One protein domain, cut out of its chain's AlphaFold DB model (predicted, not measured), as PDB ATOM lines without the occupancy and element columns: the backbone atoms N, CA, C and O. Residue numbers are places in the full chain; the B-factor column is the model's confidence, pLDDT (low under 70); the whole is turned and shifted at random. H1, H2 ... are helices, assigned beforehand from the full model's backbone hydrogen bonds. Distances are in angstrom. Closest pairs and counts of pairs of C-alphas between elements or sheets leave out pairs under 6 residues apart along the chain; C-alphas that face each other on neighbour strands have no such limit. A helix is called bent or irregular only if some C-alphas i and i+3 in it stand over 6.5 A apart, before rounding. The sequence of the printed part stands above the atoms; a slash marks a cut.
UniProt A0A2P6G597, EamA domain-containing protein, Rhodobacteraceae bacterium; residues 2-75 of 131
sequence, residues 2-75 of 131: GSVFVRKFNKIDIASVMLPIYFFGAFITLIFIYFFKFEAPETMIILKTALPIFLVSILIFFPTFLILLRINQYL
ATOM      1  N   GLY A   2     101.023  73.160 108.456       52.81
ATOM      2  CA  GLY A   2     102.155  72.683 107.635       52.81
ATOM      3  C   GLY A   2     103.564  73.108 108.092       52.81
ATOM      4  O   GLY A   2     104.415  72.246 108.277       52.81
ATOM      5  N   SER A   3     103.816  74.397 108.348       52.72
ATOM      6  CA  SER A   3     105.165  74.902 108.695       52.72
ATOM      7  C   SER A   3     105.718  74.342 110.015       52.72
ATOM      8  O   SER A   3     106.886  73.975 110.103       52.72
ATOM      9  N   VAL A   4     104.860  74.178 111.027       57.59
ATOM     10  CA  VAL A   4     105.225  73.572 112.322       57.59
ATOM     11  C   VAL A   4     105.527  72.071 112.181       57.59
ATOM     12  O   VAL A   4     106.417  71.550 112.851       57.59
ATOM     13  N   PHE A   5     104.823  71.369 111.285       59.38
ATOM     14  CA  PHE A   5     105.023  69.935 111.042       59.38
ATOM     15  C   PHE A   5     106.315  69.656 110.258       59.38
ATOM     16  O   PHE A   5     107.034  68.715 110.587       59.38
ATOM     17  N   VAL A   6     106.659  70.509 109.286       58.56
ATOM     18  CA  VAL A   6     107.916  70.421 108.518       58.56
ATOM     19  C   VAL A   6     109.136  70.595 109.427       58.56
ATOM     20  O   VAL A   6     110.105  69.851 109.297       58.56
ATOM     21  N   ARG A   7     109.069  71.494 110.420       57.91
ATOM     22  CA  ARG A   7     110.142  71.671 111.416       57.91
ATOM     23  C   ARG A   7     110.324  70.445 112.324       57.91
ATOM     24  O   ARG A   7     111.445  70.130 112.710       57.91
ATOM     25  N   LYS A   8     109.237  69.729 112.646       59.59
ATOM     26  CA  LYS A   8     109.268  68.526 113.501       59.59
ATOM     27  C   LYS A   8     109.962  67.334 112.828       59.59
ATOM     28  O   LYS A   8     110.529  66.493 113.519       59.59
ATOM     29  N   PHE A   9     109.955  67.273 111.496       59.66
ATOM     30  CA  PHE A   9     110.572  66.197 110.726       59.66
ATOM     31  C   PHE A   9     111.634  66.756 109.770       59.66
ATOM     32  O   PHE A   9     111.461  66.773 108.554       59.66
ATOM     33  N   ASN A  10     112.782  67.152 110.328       56.59
ATOM     34  CA  ASN A  10     113.935  67.737 109.621       56.59
ATOM     35  C   ASN A  10     114.587  66.825 108.542       56.59
ATOM     36  O   ASN A  10     115.630  67.155 107.989       56.59
ATOM     37  N   LYS A  11     114.012  65.647 108.265       60.59
ATOM     38  CA  LYS A  11     114.489  64.663 107.276       60.59
ATOM     39  C   LYS A  11     113.505  64.401 106.132       60.59
ATOM     40  O   LYS A  11     113.779  63.533 105.309       60.59
ATOM     41  N   ILE A  12     112.356  65.080 106.084       64.50
ATOM     42  CA  ILE A  12     111.427  64.889 104.967       64.50
ATOM     43  C   ILE A  12     112.004  65.582 103.737       64.50
ATOM     44  O   ILE A  12     112.350  66.763 103.783       64.50
ATOM     45  N   ASP A  13     112.092  64.833 102.644       71.19
ATOM     46  CA  ASP A  13     112.426  65.380 101.340       71.19
ATOM     47  C   ASP A  13     111.377  66.426 100.928       71.19
ATOM     48  O   ASP A  13     110.179  66.143 100.837       71.19
ATOM     49  N   ILE A  14     111.840  67.652 100.687       69.75
ATOM     50  CA  ILE A  14     111.017  68.816 100.339       69.75
ATOM     51  C   ILE A  14     110.196  68.528  99.071       69.75
ATOM     52  O   ILE A  14     109.030  68.926  98.986       69.75
ATOM     53  N   ALA A  15     110.754  67.764  98.123       69.94
ATOM     54  CA  ALA A  15     110.050  67.360  96.908       69.94
ATOM     55  C   ALA A  15     108.830  66.470  97.208       69.94
ATOM     56  O   ALA A  15     107.771  66.633  96.595       69.94
ATOM     57  N   SER A  16     108.937  65.596  98.213       75.69
ATOM     58  CA  SER A  16     107.849  64.710  98.644       75.69
ATOM     59  C   SER A  16     106.698  65.464  99.324       75.69
ATOM     60  O   SER A  16     105.566  64.988  99.314       75.69
ATOM     61  N   VAL A  17     106.954  66.652  99.884       78.31
ATOM     62  CA  VAL A  17     105.913  67.536 100.447       78.31
ATOM     63  C   VAL A  17     105.224  68.356  99.354       78.31
ATOM     64  O   VAL A  17     104.019  68.594  99.426       78.31
ATOM     65  N   MET A  18     105.970  68.769  98.330       79.12
ATOM     66  CA  MET A  18     105.462  69.600  97.235       79.12
ATOM     67  C   MET A  18     104.512  68.846  96.304       79.12
ATOM     68  O   MET A  18     103.479  69.390  95.914       79.12
ATOM     69  N   LEU A  19     104.817  67.587  95.982       82.00
ATOM     70  CA  LEU A  19     104.009  66.768  95.071       82.00
ATOM     71  C   LEU A  19     102.525  66.686  95.484       82.00
ATOM     72  O   LEU A  19     101.669  67.017  94.660       82.00
ATOM     73  N   PRO A  20     102.186  66.331  96.741       85.25
ATOM     74  CA  PRO A  20     100.803  66.332  97.206       85.25
ATOM     75  C   PRO A  20     100.147  67.714  97.137       85.25
ATOM     76  O   PRO A  20      98.990  67.808  96.741       85.25
ATOM     77  N   ILE A  21     100.865  68.787  97.483       84.25
ATOM     78  CA  ILE A  21     100.320  70.155  97.469       84.25
ATOM     79  C   ILE A  21      99.910  70.555  96.048       84.25
ATOM     80  O   ILE A  21      98.791  71.025  95.849       84.25
ATOM     81  N   TYR A  22     100.771  70.317  95.055       83.88
ATOM     82  CA  TYR A  22     100.447  70.604  93.656       83.88
ATOM     83  C   TYR A  22      99.348  69.683  93.113       83.88
ATOM     84  O   TYR A  22      98.459  70.154  92.404       83.88
ATOM     85  N   PHE A  23      99.361  68.396  93.474       87.19
ATOM     86  CA  PHE A  23      98.342  67.437  93.042       87.19
ATOM     87  C   PHE A  23      96.951  67.791  93.585       87.19
ATOM     88  O   PHE A  23      95.999  67.927  92.815       87.19
ATOM     89  N   PHE A  24      96.829  67.994  94.900       91.69
ATOM     90  CA  PHE A  24      95.565  68.390  95.518       91.69
ATOM     91  C   PHE A  24      95.138  69.792  95.082       91.69
ATOM     92  O   PHE A  24      93.950  70.006  94.860       91.69
ATOM     93  N   GLY A  25      96.081  70.721  94.897       88.94
ATOM     94  CA  GLY A  25      95.801  72.048  94.349       88.94
ATOM     95  C   GLY A  25      95.135  71.966  92.976       88.94
ATOM     96  O   GLY A  25      94.039  72.491  92.800       88.94
ATOM     97  N   ALA A  26      95.735  71.224  92.040       88.31
ATOM     98  CA  ALA A  26      95.168  71.011  90.709       88.31
ATOM     99  C   ALA A  26      93.793  70.326  90.763       88.31
ATOM    100  O   ALA A  26      92.865  70.731  90.062       88.31
ATOM    101  N   PHE A  27      93.636  69.318  91.625       93.12
ATOM    102  CA  PHE A  27      92.367  68.616  91.798       93.12
ATOM    103  C   PHE A  27      91.254  69.541  92.316       93.12
ATOM    104  O   PHE A  27      90.150  69.549  91.772       93.12
ATOM    105  N   ILE A  28      91.552  70.374  93.318       92.81
ATOM    106  CA  ILE A  28      90.615  71.377  93.841       92.81
ATOM    107  C   ILE A  28      90.257  72.389  92.747       92.81
ATOM    108  O   ILE A  28      89.081  72.704  92.579       92.81
ATOM    109  N   THR A  29      91.226  72.858  91.958       89.56
ATOM    110  CA  THR A  29      90.956  73.772  90.839       89.56
ATOM    111  C   THR A  29      89.984  73.166  89.822       89.56
ATOM    112  O   THR A  29      89.048  73.846  89.408       89.56
ATOM    113  N   LEU A  30      90.137  71.887  89.460       89.38
ATOM    114  CA  LEU A  30      89.205  71.202  88.554       89.38
ATOM    115  C   LEU A  30      87.783  71.127  89.126       89.38
ATOM    116  O   LEU A  30      86.816  71.364  88.400       89.38
ATOM    117  N   ILE A  31      87.652  70.858  90.428       92.12
ATOM    118  CA  ILE A  31      86.358  70.888  91.123       92.12
ATOM    119  C   ILE A  31      85.734  72.285  91.016       92.12
ATOM    120  O   ILE A  31      84.564  72.409  90.657       92.12
ATOM    121  N   PHE A  32      86.505  73.344  91.274       90.75
ATOM    122  CA  PHE A  32      86.016  74.721  91.165       90.75
ATOM    123  C   PHE A  32      85.555  75.067  89.747       90.75
ATOM    124  O   PHE A  32      84.475  75.632  89.589       90.75
ATOM    125  N   ILE A  33      86.322  74.686  88.723       88.06
ATOM    126  CA  ILE A  33      85.938  74.888  87.319       88.06
ATOM    127  C   ILE A  33      84.593  74.210  87.027       88.06
ATOM    128  O   ILE A  33      83.711  74.829  86.432       88.06
ATOM    129  N   TYR A  34      84.410  72.973  87.496       87.69
ATOM    130  CA  TYR A  34      83.172  72.222  87.302       87.69
ATOM    131  C   TYR A  34      81.960  72.869  87.996       87.69
ATOM    132  O   TYR A  34      80.906  73.020  87.379       87.69
ATOM    133  N   PHE A  35      82.097  73.277  89.263       92.38
ATOM    134  CA  PHE A  35      80.987  73.843  90.042       92.38
ATOM    135  C   PHE A  35      80.603  75.261  89.615       92.38
ATOM    136  O   PHE A  35      79.416  75.567  89.512       92.38
ATOM    137  N   PHE A  36      81.589  76.125  89.366       90.25
ATOM    138  CA  PHE A  36      81.351  77.533  89.039       90.25
ATOM    139  C   PHE A  36      81.129  77.780  87.547       90.25
ATOM    140  O   PHE A  36      80.817  78.906  87.168       90.25
ATOM    141  N   LYS A  37      81.250  76.738  86.710       84.88
ATOM    142  CA  LYS A  37      81.061  76.807  85.255       84.88
ATOM    143  C   LYS A  37      81.815  77.981  84.627       84.88
ATOM    144  O   LYS A  37      81.258  78.712  83.811       84.88
ATOM    145  N   PHE A  38      83.070  78.170  85.031       79.81
ATOM    146  CA  PHE A  38      83.927  79.176  84.412       79.81
ATOM    147  C   PHE A  38      83.998  78.924  82.904       79.81
ATOM    148  O   PHE A  38      84.194  77.783  82.475       79.81
ATOM    149  N   GLU A  39      83.829  79.979  82.108       79.50
ATOM    150  CA  GLU A  39      83.979  79.887  80.660       79.50
ATOM    151  C   GLU A  39      85.408  79.453  80.339       79.50
ATOM    152  O   GLU A  39      86.383  80.126  80.683       79.50
ATOM    153  N   ALA A  40      85.532  78.278  79.721       74.19
ATOM    154  CA  ALA A  40      86.822  77.787  79.284       74.19
ATOM    155  C   ALA A  40      87.345  78.718  78.176       74.19
ATOM    156  O   ALA A  40      86.622  78.953  77.202       74.19
ATOM    157  N   PRO A  41      88.583  79.231  78.288       78.25
ATOM    158  CA  PRO A  41      89.198  79.990  77.208       78.25
ATOM    159  C   PRO A  41      89.248  79.157  75.925       78.25
ATOM    160  O   PRO A  41      89.329  77.926  75.976       78.25
ATOM    161  N   GLU A  42      89.265  79.817  74.767       86.94
ATOM    162  CA  GLU A  42      89.437  79.123  73.491       86.94
ATOM    163  C   GLU A  42      90.691  78.235  73.501       86.94
ATOM    164  O   GLU A  42      91.773  78.639  73.942       86.94
ATOM    165  N   THR A  43      90.566  77.025  72.952       83.00
ATOM    166  CA  THR A  43      91.638  76.014  72.928       83.00
ATOM    167  C   THR A  43      92.928  76.533  72.292       83.00
ATOM    168  O   THR A  43      94.023  76.199  72.744       83.00
ATOM    169  N   MET A  44      92.816  77.412  71.294       82.81
ATOM    170  CA  MET A  44      93.965  78.042  70.638       82.81
ATOM    171  C   MET A  44      94.720  79.023  71.540       82.81
ATOM    172  O   MET A  44      95.939  79.148  71.413       82.81
ATOM    173  N   ILE A  45      94.030  79.707  72.455       86.44
ATOM    174  CA  ILE A  45      94.664  80.598  73.434       86.44
ATOM    175  C   ILE A  45      95.419  79.754  74.458       86.44
ATOM    176  O   ILE A  45      96.586  80.033  74.724       86.44
ATOM    177  N   ILE A  46      94.797  78.677  74.949       85.31
ATOM    178  CA  ILE A  46      95.410  77.745  75.907       85.31
ATOM    179  C   ILE A  46      96.713  77.169  75.345       85.31
ATOM    180  O   ILE A  46      97.737  77.191  76.020       85.31
ATOM    181  N   LEU A  47      96.714  76.701  74.094       86.81
ATOM    182  CA  LEU A  47      97.911  76.142  73.457       86.81
ATOM    183  C   LEU A  47      99.053  77.159  73.327       86.81
ATOM    184  O   LEU A  47     100.215  76.806  73.526       86.81
ATOM    185  N   LYS A  48      98.734  78.424  73.028       89.81
ATOM    186  CA  LYS A  48      99.736  79.492  72.908       89.81
ATOM    187  C   LYS A  48     100.309  79.916  74.260       89.81
ATOM    188  O   LYS A  48     101.485  80.267  74.329       89.81
ATOM    189  N   THR A  49      99.505  79.893  75.321       89.50
ATOM    190  CA  THR A  49      99.923  80.340  76.658       89.50
ATOM    191  C   THR A  49     100.463  79.212  77.534       89.50
ATOM    192  O   THR A  49     101.200  79.494  78.478       89.50
ATOM    193  N   ALA A  50     100.194  77.946  77.199       88.25
ATOM    194  CA  ALA A  50     100.617  76.784  77.979       88.25
ATOM    195  C   ALA A  50     102.134  76.736  78.205       88.25
ATOM    196  O   ALA A  50     102.574  76.551  79.337       88.25
ATOM    197  N   LEU A  51     102.939  76.937  77.154       90.25
ATOM    198  CA  LEU A  51     104.398  76.882  77.273       90.25
ATOM    199  C   LEU A  51     104.961  78.040  78.124       90.25
ATOM    200  O   LEU A  51     105.694  77.751  79.070       90.25
ATOM    201  N   PRO A  52     104.612  79.321  77.878       91.56
ATOM    202  CA  PRO A  52     105.012  80.419  78.760       91.56
ATOM    203  C   PRO A  52     104.609  80.209  80.226       91.56
ATOM    204  O   PRO A  52     105.431  80.400  81.120       91.56
ATOM    205  N   ILE A  53     103.371  79.767  80.481       89.75
ATOM    206  CA  ILE A  53     102.871  79.516  81.841       89.75
ATOM    207  C   ILE A  53     103.655  78.384  82.506       89.75
ATOM    208  O   ILE A  53     104.037  78.500  83.672       89.75
ATOM    209  N   PHE A  54     103.937  77.307  81.768       89.31
ATOM    210  CA  PHE A  54     104.741  76.197  82.266       89.31
ATOM    211  C   PHE A  54     106.160  76.652  82.633       89.31
ATOM    212  O   PHE A  54     106.637  76.344  83.724       89.31
ATOM    213  N   LEU A  55     106.806  77.441  81.765       92.88
ATOM    214  CA  LEU A  55     108.149  77.971  82.006       92.88
ATOM    215  C   LEU A  55     108.194  78.881  83.237       92.88
ATOM    216  O   LEU A  55     109.057  78.698  84.090       92.88
ATOM    217  N   VAL A  56     107.244  79.808  83.378       91.06
ATOM    218  CA  VAL A  56     107.147  80.673  84.567       91.06
ATOM    219  C   VAL A  56     106.913  79.838  85.830       91.06
ATOM    220  O   VAL A  56     107.549  80.066  86.858       91.06
ATOM    221  N   SER A  57     106.052  78.824  85.753       88.00
ATOM    222  CA  SER A  57     105.752  77.950  86.892       88.00
ATOM    223  C   SER A  57     106.981  77.174  87.365       88.00
ATOM    224  O   SER A  57     107.264  77.139  88.562       88.00
ATOM    225  N   ILE A  58     107.742  76.577  86.445       88.62
ATOM    226  CA  ILE A  58     108.877  75.729  86.819       88.62
ATOM    227  C   ILE A  58     110.151  76.520  87.126       88.62
ATOM    228  O   ILE A  58     110.935  76.090  87.966       88.62
ATOM    229  N   LEU A  59     110.361  77.673  86.481       91.38
ATOM    230  CA  LEU A  59     111.572  78.480  86.664       91.38
ATOM    231  C   LEU A  59     111.449  79.517  87.779       91.38
ATOM    232  O   LEU A  59     112.470  79.913  88.332       91.38
ATOM    233  N   ILE A  60     110.234  79.967  88.109       89.25
ATOM    234  CA  ILE A  60     110.017  81.019  89.113       89.25
ATOM    235  C   ILE A  60     109.289  80.450  90.326       89.25
ATOM    236  O   ILE A  60     109.843  80.445  91.425       89.25
ATOM    237  N   PHE A  61     108.075  79.922  90.150       85.62
ATOM    238  CA  PHE A  61     107.260  79.487  91.289       85.62
ATOM    239  C   PHE A  61     107.867  78.287  92.016       85.62
ATOM    240  O   PHE A  61     108.055  78.337  93.230       85.62
ATOM    241  N   PHE A  62     108.208  77.222  91.291       84.88
ATOM    242  CA  PHE A  62     108.738  75.997  91.884       84.88
ATOM    243  C   PHE A  62     109.998  76.226  92.747       84.88
ATOM    244  O   PHE A  62     109.973  75.859  93.925       84.88
ATOM    245  N   PRO A  63     111.076  76.878  92.260       87.38
ATOM    246  CA  PRO A  63     112.253  77.138  93.089       87.38
ATOM    247  C   PRO A  63     111.970  78.099  94.247       87.38
ATOM    248  O   PRO A  63     112.507  77.894  95.335       87.38
ATOM    249  N   THR A  64     111.090  79.091  94.064       86.62
ATOM    250  CA  THR A  64     110.673  79.990  95.155       86.62
ATOM    251  C   THR A  64     110.032  79.195  96.289       86.62
ATOM    252  O   THR A  64     110.437  79.316  97.444       86.62
ATOM    253  N   PHE A  65     109.107  78.292  95.965       82.56
ATOM    254  CA  PHE A  65     108.469  77.414  96.942       82.56
ATOM    255  C   PHE A  65     109.458  76.471  97.647       82.56
ATOM    256  O   PHE A  65     109.338  76.258  98.856       82.56
ATOM    257  N   LEU A  66     110.461  75.943  96.935       83.31
ATOM    258  CA  LEU A  66     111.526  75.137  97.544       83.31
ATOM    259  C   LEU A  66     112.362  75.953  98.540       83.31
ATOM    260  O   LEU A  66     112.616  75.483  99.650       83.31
ATOM    261  N   ILE A  67     112.755  77.175  98.169       84.69
ATOM    262  CA  ILE A  67     113.505  78.090  99.041       84.69
ATOM    263  C   ILE A  67     112.675  78.442 100.277       84.69
ATOM    264  O   ILE A  67     113.182  78.355 101.392       84.69
ATOM    265  N   LEU A  68     111.389  78.756 100.112       82.50
ATOM    266  CA  LEU A  68     110.492  79.060 101.226       82.50
ATOM    267  C   LEU A  68     110.351  77.881 102.191       82.50
ATOM    268  O   LEU A  68     110.439  78.063 103.406       82.50
ATOM    269  N   LEU A  69     110.170  76.656 101.689       79.12
ATOM    270  CA  LEU A  69     110.147  75.470 102.549       79.12
ATOM    271  C   LEU A  69     111.488  75.221 103.239       79.12
ATOM    272  O   LEU A  69     111.507  74.801 104.397       79.12
ATOM    273  N   ARG A  70     112.600  75.497 102.558       79.50
ATOM    274  CA  ARG A  70     113.933  75.367 103.141       79.50
ATOM    275  C   ARG A  70     114.143  76.376 104.267       79.50
ATOM    276  O   ARG A  70     114.541  75.980 105.354       79.50
ATOM    277  N   ILE A  71     113.810  77.647 104.052       79.88
ATOM    278  CA  ILE A  71     113.881  78.708 105.068       79.88
ATOM    279  C   ILE A  71     112.956  78.399 106.255       79.88
ATOM    280  O   ILE A  71     113.340  78.632 107.402       79.88
ATOM    281  N   ASN A  72     111.793  77.776 106.009       75.75
ATOM    282  CA  ASN A  72     110.883  77.299 107.060       75.75
ATOM    283  C   ASN A  72     111.521  76.318 108.062       75.75
ATOM    284  O   ASN A  72     111.012  76.164 109.171       75.75
ATOM    285  N   GLN A  73     112.617  75.648 107.694       76.19
ATOM    286  CA  GLN A  73     113.350  74.755 108.598       76.19
ATOM    287  C   GLN A  73     114.308  75.512 109.531       76.19
ATOM    288  O   GLN A  73     114.669  74.979 110.580       76.19
ATOM    289  N   TYR A  74     114.703  76.736 109.168       77.62
ATOM    290  CA  TYR A  74     115.719  77.521 109.876       77.62
ATOM    291  C   TYR A  74     115.142  78.658 110.712       77.62
ATOM    292  O   TYR A  74     115.663  78.937 111.786       77.62
ATOM    293  N   LEU A  75     114.073  79.302 110.243       79.81
ATOM    294  CA  LEU A  75     113.483  80.459 110.913       79.81
ATOM    295  C   LEU A  75     112.235  80.069 111.715       79.81
ATOM    296  O   LEU A  75     111.595  79.038 111.480       79.81
TER     297      LEU A  75
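This is residues 2 to 75 of the 131 residues of the protein "EamA domain-containing protein" of Rhodobacteraceae bacterium (UniProt A0A2P6G597). Two long helices, H2 and H3, make a narrow, open V, meeting where H2 begins and H3 ends, with their far ends joined by residues 37 to 42; short H1 sits near the meeting point. The 74 printed residues, all helix in class, hold H1, H2 and H3 in that order and are loose, radius of gyration of the C-alphas 16.0 A, spanning 45 by 27 by 18 A.

H1, residues 2 to 8, begins at C-alpha 2 (102.155, 72.683, 107.635). H2, residues 14 to 36, is 32.9 A long. H3, residues 43 to 71, is 39.2 A long, ends at C-alpha 71 (113.881, 78.708, 105.068), has a kink of 40 degrees near residue 55, and is only just irregular: C-alphas 48 and 51 are 6.9 A apart.

H1 is close to H3 but not clearly touching; the closest C-alphas, Ser 3 and Leu 69, are 7.9 A apart. H2 and H3 form a helical hairpin at a steep tilt of 40 degrees, opposite ways, touching through residues 14 to 15 and 66 to 70 alone; the closest C-alphas, Ile 14 and Leu 66, are 6.9 A apart. Every O i to N i+4 pair is within hydrogen-bond range in H1, 17 of 19 in H2 and 21 of 25 in H3.

The printed part has no cut and no long link. Residues 19 to 61 stand free. pLDDT is under 70 at residues 2 to 12 and 14 to 15.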